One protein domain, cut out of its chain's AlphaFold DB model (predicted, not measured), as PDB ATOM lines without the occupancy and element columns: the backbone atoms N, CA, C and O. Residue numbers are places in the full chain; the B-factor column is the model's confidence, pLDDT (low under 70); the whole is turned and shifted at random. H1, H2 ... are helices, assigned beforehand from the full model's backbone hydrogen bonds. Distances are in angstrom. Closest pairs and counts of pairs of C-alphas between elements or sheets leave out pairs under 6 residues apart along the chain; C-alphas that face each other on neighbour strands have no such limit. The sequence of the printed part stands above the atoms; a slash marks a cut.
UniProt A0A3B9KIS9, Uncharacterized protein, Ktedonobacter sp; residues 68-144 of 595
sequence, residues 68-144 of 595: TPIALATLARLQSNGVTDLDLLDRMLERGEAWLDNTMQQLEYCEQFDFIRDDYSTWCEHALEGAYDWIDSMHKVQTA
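Overview. This is residues 68 to 144 of the 595 residues of an uncharacterized protein of Ktedonobacter sp (UniProt A0A3B9KIS9). Four helices make a small compact body of two pairs, H1 with H3 and H2 with H4; the two pairs run opposite ways, and the helices are tilted rather than closely side by side. The last helix, H5, leads away from this body as an arm, nearly at right angles to H3, and its residues 137 to 144 stick out. The printed part has 77 residues, with five named helices in the order H1, H2, H3, H4, H5 and no named strand; its class is all helix. The whole is compact, with a radius of gyration of the C-alphas of 12.2 A, and spans 37 by 27 by 21 A, the arm adding to its length.

Arrangement. H1, residues 69 to 80, is close to but not clearly touching H2, residues 86 to 94; the closest C-alphas, of Ala 71 and Leu 93, are 6.9 A apart, and the helices run opposite ways at a shallow tilt of 27 degrees. H1 touches H3, residues 97 to 112, with its residues 70 to 74 alone; the closest C-alphas are those of Ala 71 and Glu 97, 6.5 A apart, and the two run the same way at a steep tilt of 38 degrees. H2 touches H4, residues 120 to 128, closest at the C-alphas of Met 92 and Leu 128, 6.9 A apart. H2 and H4 run the same way at 35.0 degrees, only just a steep tilt. H3 and H4 are close but not clearly touching, with the C-alphas of Thr 103 and Ala 127 closest at 7.1 A, and run opposite ways at a steep tilt of 48 degrees. H5, residues 133 to 144, is about perpendicular to H3 at 84 degrees and close but not clearly touching, with the C-alphas of Gln 106 and Ile 135 closest at 7.0 A. H5 is apart from H1 and H2, and only just apart from H4, at 8.1 A. In H1, H2 and H4 every O i to N i+4 pair is within hydrogen-bond range; in H3 11 of 12 are, and in H5 7 of 8.

Along the chain. H1 begins at C-alpha 69, (-21.630, -42.162, -3.793), and is 16.3 A long. H2 measures 12.2 A. H3, the longest helix, measures 22.6 A from C-alpha 97 at (-28.971, -48.300, -6.128). H4 measures 12.4 A, and H5 16.9 A, ending at C-alpha 144, (-37.677, -47.641, -29.201).

Size, cuts and confidence. The two C-alphas farthest apart, of Thr 84 and Ala 144, are 38.1 A apart. The printed part has no cut and no long link. Its mean pLDDT is 85.7, and no printed residue is under 70.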
ATOM      1  N   THR A  68     -23.182 -46.169  -1.397       80.25
ATOM      2  CA  THR A  68     -22.392 -45.738  -2.557       80.25
ATOM      3  C   THR A  68     -22.502 -44.227  -2.784       80.25
ATOM      4  O   THR A  68     -23.426 -43.583  -2.279       80.25
ATOM      5  N   PRO A  69     -21.568 -43.600  -3.527       81.69
ATOM      6  CA  PRO A  69     -21.630 -42.162  -3.793       81.69
ATOM      7  C   PRO A  69     -22.938 -41.709  -4.460       81.69
ATOM      8  O   PRO A  69     -23.340 -40.569  -4.245       81.69
ATOM      9  N   ILE A  70     -23.624 -42.589  -5.206       82.12
ATOM     10  CA  ILE A  70     -24.966 -42.321  -5.744       82.12
ATOM     11  C   ILE A  70     -25.955 -42.198  -4.582       82.12
ATOM     12  O   ILE A  70     -26.506 -41.122  -4.380       82.12
ATOM     13  N   ALA A  71     -26.085 -43.243  -3.756       85.50
ATOM     14  CA  ALA A  71     -26.937 -43.240  -2.567       85.50
ATOM     15  C   ALA A  71     -26.692 -42.020  -1.653       85.50
ATOM     16  O   ALA A  71     -27.637 -41.386  -1.193       85.50
ATOM     17  N   LEU A  72     -25.432 -41.641  -1.420       86.62
ATOM     18  CA  LEU A  72     -25.088 -40.461  -0.619       86.62
ATOM     19  C   LEU A  72     -25.500 -39.135  -1.278       86.62
ATOM     20  O   LEU A  72     -26.027 -38.257  -0.592       86.62
ATOM     21  N   ALA A  73     -25.299 -38.979  -2.590       86.56
ATOM     22  CA  ALA A  73     -25.725 -37.781  -3.316       86.56
ATOM     23  C   ALA A  73     -27.255 -37.633  -3.342       86.56
ATOM     24  O   ALA A  73     -27.781 -36.523  -3.244       86.56
ATOM     25  N   THR A  74     -27.981 -38.748  -3.426       85.94
ATOM     26  CA  THR A  74     -29.446 -38.761  -3.492       85.94
ATOM     27  C   THR A  74     -30.087 -38.563  -2.123       85.94
ATOM     28  O   THR A  74     -31.053 -37.812  -2.020       85.94
ATOM     29  N   LEU A  75     -29.501 -39.121  -1.053       87.06
ATOM     30  CA  LEU A  75     -29.845 -38.747   0.326       87.06
ATOM     31  C   LEU A  75     -29.668 -37.237   0.535       87.06
ATOM     32  O   LEU A  75     -30.563 -36.592   1.071       87.06
ATOM     33  N   ALA A  76     -28.556 -36.659   0.066       86.88
ATOM     34  CA  ALA A  76     -28.304 -35.226   0.188       86.88
ATOM     35  C   ALA A  76     -29.329 -34.369  -0.585       86.88
ATOM     36  O   ALA A  76     -29.819 -33.391  -0.022       86.88
ATOM     37  N   ARG A  77     -29.707 -34.751  -1.820       88.50
ATOM     38  CA  ARG A  77     -30.765 -34.080  -2.611       88.50
ATOM     39  C   ARG A  77     -32.129 -34.157  -1.918       88.50
ATOM     40  O   ARG A  77     -32.811 -33.146  -1.785       88.50
ATOM     41  N   LEU A  78     -32.524 -35.337  -1.442       88.38
ATOM     42  CA  LEU A  78     -33.811 -35.517  -0.763       88.38
ATOM     43  C   LEU A  78     -33.857 -34.762   0.576       88.38
ATOM     44  O   LEU A  78     -34.867 -34.135   0.888       88.38
ATOM     45  N   GLN A  79     -32.751 -34.723   1.325       88.75
ATOM     46  CA  GLN A  79     -32.644 -33.936   2.559       88.75
ATOM     47  C   GLN A  79     -32.641 -32.421   2.302       88.75
ATOM     48  O   GLN A  79     -33.284 -31.692   3.058       88.75
ATOM     49  N   SER A  80     -31.992 -31.926   1.237       87.38
ATOM     50  CA  SER A  80     -32.100 -30.506   0.854       87.38
ATOM     51  C   SER A  80     -33.512 -30.128   0.408       87.38
ATOM     52  O   SER A  80     -33.944 -29.005   0.656       87.38
ATOM     53  N   ASN A  81     -34.245 -31.084  -0.166       86.06
ATOM     54  CA  ASN A  81     -35.644 -30.948  -0.572       86.06
ATOM     55  C   ASN A  81     -36.634 -31.280   0.574       86.06
ATOM     56  O   ASN A  81     -37.822 -31.476   0.339       86.06
ATOM     57  N   GLY A  82     -36.166 -31.335   1.828       85.75
ATOM     58  CA  GLY A  82     -37.016 -31.414   3.023       85.75
ATOM     59  C   GLY A  82     -37.433 -32.817   3.481       85.75
ATOM     60  O   GLY A  82     -38.115 -32.935   4.504       85.75
ATOM     61  N   VAL A  83     -37.008 -33.891   2.804       86.88
ATOM     62  CA  VAL A  83     -37.319 -35.267   3.226       86.88
ATOM     63  C   VAL A  83     -36.453 -35.649   4.431       86.88
ATOM     64  O   VAL A  83     -35.292 -36.037   4.308       86.88
ATOM     65  N   THR A  84     -37.032 -35.501   5.624       88.12
ATOM     66  CA  THR A  84     -36.360 -35.719   6.919       88.12
ATOM     67  C   THR A  84     -36.677 -37.063   7.580       88.12
ATOM     68  O   THR A  84     -36.084 -37.372   8.614       88.12
ATOM     69  N   ASP A  85     -37.575 -37.873   7.008       91.56
ATOM     70  CA  ASP A  85     -37.874 -39.209   7.536       91.56
ATOM     71  C   ASP A  85     -36.758 -40.205   7.185       91.56
ATOM     72  O   ASP A  85     -36.640 -40.677   6.054       91.56
ATOM     73  N   LEU A  86     -35.939 -40.536   8.182       87.31
ATOM     74  CA  LEU A  86     -34.859 -41.510   8.048       87.31
ATOM     75  C   LEU A  86     -35.389 -42.920   7.749       87.31
ATOM     76  O   LEU A  86     -34.766 -43.627   6.963       87.31
ATOM     77  N   ASP A  87     -36.555 -43.302   8.285       90.62
ATOM     78  CA  ASP A  87     -37.136 -44.627   8.031       90.62
ATOM     79  C   ASP A  87     -37.635 -44.740   6.575       90.62
ATOM     80  O   ASP A  87     -37.693 -45.838   6.021       90.62
ATOM     81  N   LEU A  88     -37.993 -43.627   5.918       91.25
ATOM     82  CA  LEU A  88     -38.296 -43.564   4.479       91.25
ATOM     83  C   LEU A  88     -37.029 -43.626   3.619       91.25
ATOM     84  O   LEU A  88     -36.977 -44.394   2.658       91.25
ATOM     85  N   LEU A  89     -36.003 -42.857   3.983       89.06
ATOM     86  CA  LEU A  89     -34.716 -42.843   3.287       89.06
ATOM     87  C   LEU A  89     -34.038 -44.224   3.331       89.06
ATOM     88  O   LEU A  89     -33.620 -44.721   2.286       89.06
ATOM     89  N   ASP A  90     -34.019 -44.897   4.484       90.00
ATOM     90  CA  ASP A  90     -33.463 -46.252   4.611       90.00
ATOM     91  C   ASP A  90     -34.257 -47.288   3.787       90.00
ATOM     92  O   ASP A  90     -33.654 -48.152   3.146       90.00
ATOM     93  N   ARG A  91     -35.594 -47.164   3.695       90.44
ATOM     94  CA  ARG A  91     -36.430 -47.995   2.796       90.44
ATOM     95  C   ARG A  91     -36.086 -47.789   1.314       90.44
ATOM     96  O   ARG A  91     -36.113 -48.753   0.546       90.44
ATOM     97  N   MET A  92     -35.747 -46.564   0.900       87.25
ATOM     98  CA  MET A  92     -35.276 -46.284  -0.465       87.25
ATOM     99  C   MET A  92     -33.892 -46.888  -0.738       87.25
ATOM    100  O   MET A  92     -33.658 -47.400  -1.832       87.25
ATOM    101  N   LEU A  93     -32.995 -46.884   0.253       87.44
ATOM    102  CA  LEU A  93     -31.674 -47.512   0.150       87.44
ATOM    103  C   LEU A  93     -31.753 -49.044   0.082       87.44
ATOM    104  O   LEU A  93     -31.087 -49.646  -0.761       87.44
ATOM    105  N   GLU A  94     -32.582 -49.681   0.919       88.44
ATOM    106  CA  GLU A  94     -32.742 -51.148   0.956       88.44
ATOM    107  C   GLU A  94     -33.228 -51.717  -0.392       88.44
ATOM    108  O   GLU A  94     -32.889 -52.844  -0.764       88.44
ATOM    109  N   ARG A  95     -33.970 -50.919  -1.169       84.88
ATOM    110  CA  ARG A  95     -34.467 -51.289  -2.503       84.88
ATOM    111  C   ARG A  95     -33.386 -51.299  -3.596       84.88
ATOM    112  O   ARG A  95     -33.596 -51.910  -4.645       84.88
ATOM    113  N   GLY A  96     -32.218 -50.715  -3.325       86.00
ATOM    114  CA  GLY A  96     -31.006 -50.847  -4.132       86.00
ATOM    115  C   GLY A  96     -30.761 -49.720  -5.141       86.00
ATOM    116  O   GLY A  96     -31.670 -49.107  -5.696       86.00
ATOM    117  N   GLU A  97     -29.479 -49.480  -5.412       85.00
ATOM    118  CA  GLU A  97     -28.971 -48.300  -6.128       85.00
ATOM    119  C   GLU A  97     -29.511 -48.132  -7.550       85.00
ATOM    120  O   GLU A  97     -29.792 -47.014  -7.962       85.00
ATOM    121  N   ALA A  98     -29.682 -49.227  -8.298       85.38
ATOM    122  CA  ALA A  98     -30.173 -49.177  -9.677       85.38
ATOM    123  C   ALA A  98     -31.671 -48.830  -9.766       85.38
ATOM    124  O   ALA A  98     -32.115 -48.282 -10.771       85.38
ATOM    125  N   TRP A  99     -32.449 -49.129  -8.719       90.38
ATOM    126  CA  TRP A  99     -33.806 -48.598  -8.582       90.38
ATOM    127  C   TRP A  99     -33.750 -47.122  -8.170       90.38
ATOM    128  O   TRP A  99     -34.462 -46.302  -8.743       90.38
ATOM    129  N   LEU A 100     -32.854 -46.772  -7.242       89.62
ATOM    130  CA  LEU A 100     -32.722 -45.414  -6.720       89.62
ATOM    131  C   LEU A 100     -32.316 -44.414  -7.825       89.62
ATOM    132  O   LEU A 100     -33.032 -43.438  -8.032       89.62
ATOM    133  N   ASP A 101     -31.263 -44.688  -8.601       87.88
ATOM    134  CA  ASP A 101     -30.844 -43.886  -9.768       87.88
ATOM    135  C   ASP A 101     -31.996 -43.672 -10.767       87.88
ATOM    136  O   ASP A 101     -32.309 -42.540 -11.138       87.88
ATOM    137  N   ASN A 102     -32.723 -44.742 -11.106       88.00
ATOM    138  CA  ASN A 102     -33.897 -44.660 -11.972       88.00
ATOM    139  C   ASN A 102     -34.988 -43.745 -11.383       88.00
ATOM    140  O   ASN A 102     -35.497 -42.861 -12.070       88.00
ATOM    141  N   THR A 103     -35.302 -43.874 -10.088       87.38
ATOM    142  CA  THR A 103     -36.253 -42.959  -9.432       87.38
ATOM    143  C   THR A 103     -35.753 -41.515  -9.374       87.38
ATOM    144  O   THR A 103     -36.566 -40.604  -9.435       87.38
ATOM    145  N   MET A 104     -34.445 -41.248  -9.340       88.19
ATOM    146  CA  MET A 104     -33.925 -39.873  -9.404       88.19
ATOM    147  C   MET A 104     -34.062 -39.251 -10.797       88.19
ATOM    148  O   MET A 104     -34.269 -38.042 -10.906       88.19
ATOM    149  N   GLN A 105     -34.025 -40.067 -11.849       88.50
ATOM    150  CA  GLN A 105     -34.340 -39.643 -13.215       88.50
ATOM    151  C   GLN A 105     -35.854 -39.398 -13.379       88.50
ATOM    152  O   GLN A 105     -36.258 -38.410 -13.993       88.50
ATOM    153  N   GLN A 106     -36.706 -40.226 -12.755       88.06
ATOM    154  CA  GLN A 106     -38.151 -39.967 -12.648       88.06
ATOM    155  C   GLN A 106     -38.455 -38.693 -11.835       88.06
ATOM    156  O   GLN A 106     -39.358 -37.943 -12.199       88.06
ATOM    157  N   LEU A 107     -37.699 -38.426 -10.763       88.88
ATOM    158  CA  LEU A 107     -37.816 -37.228  -9.926       88.88
ATOM    159  C   LEU A 107     -37.502 -35.963 -10.730       88.88
ATOM    160  O   LEU A 107     -38.311 -35.043 -10.754       88.88
ATOM    161  N   GLU A 108     -36.373 -35.940 -11.441       88.56
ATOM    162  CA  GLU A 108     -35.970 -34.820 -12.302       88.56
ATOM    163  C   GLU A 108     -36.973 -34.570 -13.445       88.56
ATOM    164  O   GLU A 108     -37.287 -33.421 -13.757       88.56
ATOM    165  N   TYR A 109     -37.561 -35.633 -14.006       86.50
ATOM    166  CA  TYR A 109     -38.683 -35.515 -14.940       86.50
ATOM    167  C   TYR A 109     -39.919 -34.885 -14.273       86.50
ATOM    168  O   TYR A 109     -40.505 -33.952 -14.814       86.50
ATOM    169  N   CYS A 110     -40.313 -35.336 -13.078       86.38
ATOM    170  CA  CYS A 110     -41.482 -34.801 -12.370       86.38
ATOM    171  C   CYS A 110     -41.291 -33.349 -11.883       86.38
ATOM    172  O   CYS A 110     -42.254 -32.579 -11.894       86.38
ATOM    173  N   GLU A 111     -40.067 -32.962 -11.507       87.12
ATOM    174  CA  GLU A 111     -39.673 -31.575 -11.218       87.12
ATOM    175  C   GLU A 111     -39.805 -30.688 -12.475       87.12
ATOM    176  O   GLU A 111     -40.338 -29.583 -12.389       87.12
ATOM    177  N   GLN A 112     -39.418 -31.175 -13.665       85.75
ATOM    178  CA  GLN A 112     -39.554 -30.426 -14.928       85.75
ATOM    179  C   GLN A 112     -41.014 -30.079 -15.290       85.75
ATOM    180  O   GLN A 112     -41.246 -29.087 -15.986       85.75
ATOM    181  N   PHE A 113     -41.992 -30.855 -14.813       79.38
ATOM    182  CA  PHE A 113     -43.426 -30.613 -15.031       79.38
ATOM    183  C   PHE A 113     -44.156 -29.989 -13.825       79.38
ATOM    184  O   PHE A 113     -45.383 -29.909 -13.858       79.38
ATOM    185  N   ASP A 114     -43.437 -29.547 -12.781       79.56
ATOM    186  CA  ASP A 114     -44.004 -28.970 -11.539       79.56
ATOM    187  C   ASP A 114     -45.067 -29.879 -10.872       79.56
ATOM    188  O   ASP A 114     -46.037 -29.434 -10.253       79.56
ATOM    189  N   PHE A 115     -44.913 -31.201 -11.032       76.81
ATOM    190  CA  PHE A 115     -45.881 -32.182 -10.530       76.81
ATOM    191  C   PHE A 115     -45.719 -32.432  -9.022       76.81
ATOM    192  O   PHE A 115     -46.684 -32.762  -8.329       76.81
ATOM    193  N   ILE A 116     -44.499 -32.255  -8.504       76.00
ATOM    194  CA  ILE A 116     -44.149 -32.418  -7.089       76.00
ATOM    195  C   ILE A 116     -44.132 -31.035  -6.452       76.00
ATOM    196  O   ILE A 116     -43.137 -30.316  -6.495       76.00
ATOM    197  N   ARG A 117     -45.267 -30.661  -5.867       72.44
ATOM    198  CA  ARG A 117     -45.518 -29.327  -5.308       72.44
ATOM    199  C   ARG A 117     -44.935 -29.229  -3.893       72.44
ATOM    200  O   ARG A 117     -45.676 -29.147  -2.922       72.44
ATOM    201  N   ASP A 118     -43.612 -29.347  -3.810       73.00
ATOM    202  CA  ASP A 118     -42.765 -29.407  -2.606       73.00
ATOM    203  C   ASP A 118     -42.976 -30.606  -1.646       73.00
ATOM    204  O   ASP A 118     -42.134 -30.850  -0.782       73.00
ATOM    205  N   ASP A 119     -44.018 -31.430  -1.811       84.81
ATOM    206  CA  ASP A 119     -44.287 -32.620  -0.974       84.81
ATOM    207  C   ASP A 119     -43.415 -33.856  -1.336       84.81
ATOM    208  O   ASP A 119     -43.916 -34.971  -1.538       84.81
ATOM    209  N   TYR A 120     -42.088 -33.677  -1.401       87.38
ATOM    210  CA  TYR A 120     -41.109 -34.708  -1.798       87.38
ATOM    211  C   TYR A 120     -41.182 -36.006  -0.972       87.38
ATOM    212  O   TYR A 120     -40.901 -37.081  -1.500       87.38
ATOM    213  N   SER A 121     -41.590 -35.943   0.299       88.50
ATOM    214  CA  SER A 121     -41.785 -37.133   1.143       88.50
ATOM    215  C   SER A 121     -42.890 -38.046   0.605       88.50
ATOM    216  O   SER A 121     -42.674 -39.247   0.462       88.50
ATOM    217  N   THR A 122     -44.040 -37.478   0.233       88.50
ATOM    218  CA  THR A 122     -45.160 -38.246  -0.340       88.50
ATOM    219  C   THR A 122     -44.794 -38.825  -1.705       88.50
ATOM    220  O   THR A 122     -45.169 -39.951  -2.025       88.50
ATOM    221  N   TRP A 123     -43.997 -38.099  -2.496       91.00
ATOM    222  CA  TRP A 123     -43.470 -38.610  -3.757       91.00
ATOM    223  C   TRP A 123     -42.541 -39.814  -3.532       91.00
ATOM    224  O   TRP A 123     -42.690 -40.826  -4.211       91.00
ATOM    225  N   CYS A 124     -41.646 -39.758  -2.538       89.12
ATOM    226  CA  CYS A 124     -40.783 -40.883  -2.159       89.12
ATOM    227  C   CYS A 124     -41.576 -42.119  -1.690       89.12
ATOM    228  O   CYS A 124     -41.194 -43.246  -2.011       89.12
ATOM    229  N   GLU A 125     -42.690 -41.932  -0.974       91.19
ATOM    230  CA  GLU A 125     -43.590 -43.031  -0.591       91.19
ATOM    231  C   GLU A 125     -44.272 -43.660  -1.816       91.19
ATOM    232  O   GLU A 125     -44.150 -44.867  -2.029       91.19
ATOM    233  N   HIS A 126     -44.888 -42.858  -2.688       89.25
ATOM    234  CA  HIS A 126     -45.506 -43.359  -3.922       89.25
ATOM    235  C   HIS A 126     -44.482 -43.988  -4.894       89.25
ATOM    236  O   HIS A 126     -44.801 -44.942  -5.608       89.25
ATOM    237  N   ALA A 127     -43.233 -43.509  -4.909       89.12
ATOM    238  CA  ALA A 127     -42.148 -44.113  -5.679       89.12
ATOM    239  C   ALA A 127     -41.791 -45.517  -5.162       89.12
ATOM    240  O   ALA A 127     -41.638 -46.439  -5.966       89.12
ATOM    241  N   LEU A 128     -41.721 -45.723  -3.838       89.38
ATOM    242  CA  LEU A 128     -41.526 -47.053  -3.238       89.38
ATOM    243  C   LEU A 128     -42.657 -48.034  -3.593       89.38
ATOM    244  O   LEU A 128     -42.393 -49.226  -3.775       89.38
ATOM    245  N   GLU A 129     -43.887 -47.535  -3.735       90.25
ATOM    246  CA  GLU A 129     -45.053 -48.303  -4.195       90.25
ATOM    247  C   GLU A 129     -45.053 -48.592  -5.713       90.25
ATOM    248  O   GLU A 129     -45.842 -49.416  -6.175       90.25
ATOM    249  N   GLY A 130     -44.154 -47.973  -6.491       87.25
ATOM    250  CA  GLY A 130     -44.055 -48.143  -7.949       87.25
ATOM    251  C   GLY A 130     -45.015 -47.263  -8.758       87.25
ATOM    252  O   GLY A 130     -45.237 -47.515  -9.943       87.25
ATOM    253  N   ALA A 131     -45.586 -46.209  -8.160       85.44
ATOM    254  CA  ALA A 131     -46.576 -45.337  -8.807       85.44
ATOM    255  C   ALA A 131     -46.054 -44.587 -10.054       85.44
ATOM    256  O   ALA A 131     -46.850 -44.049 -10.828       85.44
ATOM    257  N   TYR A 132     -44.734 -44.561 -10.265       84.50
ATOM    258  CA  TYR A 132     -44.058 -43.871 -11.368       84.50
ATOM    259  C   TYR A 132     -43.388 -44.821 -12.384       84.50
ATOM    260  O   TYR A 132     -42.877 -44.358 -13.403       84.50
ATOM    261  N   ASP A 133     -43.497 -46.148 -12.208       84.88
ATOM    262  CA  ASP A 133     -42.939 -47.184 -13.107       84.88
ATOM    263  C   ASP A 133     -43.484 -47.116 -14.558       84.88
ATOM    264  O   ASP A 133     -42.966 -47.751 -15.480       84.88
ATOM    265  N   TRP A 134     -44.545 -46.341 -14.799       86.44
ATOM    266  CA  TRP A 134     -45.086 -46.079 -16.135       86.44
ATOM    267  C   TRP A 134     -44.286 -45.021 -16.919       86.44
ATOM    268  O   TRP A 134     -44.291 -45.068 -18.151       86.44
ATOM    269  N   ILE A 135     -43.563 -44.116 -16.243       85.38
ATOM    270  CA  ILE A 135     -42.704 -43.095 -16.879       85.38
ATOM    271  C   ILE A 135     -41.556 -43.791 -17.623       85.38
ATOM    272  O   ILE A 135     -41.335 -43.560 -18.811       85.38
ATOM    273  N   ASP A 136     -40.927 -44.763 -16.962       81.94
ATOM    274  CA  ASP A 136     -40.008 -45.746 -17.541       81.94
ATOM    275  C   ASP A 136     -40.532 -46.372 -18.838       81.94
ATOM    276  O   ASP A 136     -39.795 -46.515 -19.815       81.94
ATOM    277  N   SER A 137     -41.799 -46.795 -18.838       84.31
ATOM    278  CA  SER A 137     -42.441 -47.427 -19.990       84.31
ATOM    279  C   SER A 137     -42.555 -46.441 -21.155       84.31
ATOM    280  O   SER A 137     -42.213 -46.784 -22.288       84.31
ATOM    281  N   MET A 138     -42.922 -45.185 -20.873       81.44
ATOM    282  CA  MET A 138     -42.942 -44.111 -21.867       81.44
ATOM    283  C   MET A 138     -41.542 -43.842 -22.440       81.44
ATOM    284  O   MET A 138     -41.377 -43.844 -23.659       81.44
ATOM    285  N   HIS A 139     -40.519 -43.702 -21.589       81.69
ATOM    286  CA  HIS A 139     -39.131 -43.490 -22.021       81.69
ATOM    287  C   HIS A 139     -38.607 -44.662 -22.867       81.69
ATOM    288  O   HIS A 139     -37.939 -44.449 -23.883       81.69
ATOM    289  N   LYS A 140     -38.955 -45.907 -22.511       81.44
ATOM    290  CA  LYS A 140     -38.610 -47.118 -23.279       81.44
ATOM    291  C   LYS A 140     -39.321 -47.144 -24.637       81.44
ATOM    292  O   LYS A 140     -38.673 -47.444 -25.639       81.44
ATOM    293  N   VAL A 141     -40.601 -46.764 -24.711       80.62
ATOM    294  CA  VAL A 141     -41.351 -46.638 -25.978       80.62
ATOM    295  C   VAL A 141     -40.775 -45.533 -26.866       80.62
ATOM    296  O   VAL A 141     -40.525 -45.776 -28.045       80.62
ATOM    297  N   GLN A 142     -40.499 -44.350 -26.316       78.31
ATOM    298  CA  GLN A 142     -39.947 -43.222 -27.067       78.31
ATOM    299  C   GLN A 142     -38.535 -43.534 -27.590       78.31
ATOM    300  O   GLN A 142     -38.243 -43.319 -28.766       78.31
ATOM    301  N   THR A 143     -37.685 -44.156 -26.765       76.88
ATOM    302  CA  THR A 143     -36.358 -44.644 -27.180       76.88
ATOM    303  C   THR A 143     -36.465 -45.715 -28.268       76.88
ATOM    304  O   THR A 143     -35.713 -45.682 -29.243       76.88
ATOM    305  N   ALA A 144     -37.431 -46.636 -28.169       78.19
ATOM    306  CA  ALA A 144     -37.677 -47.641 -29.201       78.19
ATOM    307  C   ALA A 144     -38.173 -47.020 -30.522       78.19
ATOM    308  O   ALA A 144     -37.741 -47.454 -31.589       78.19
TER     309      ALA A 144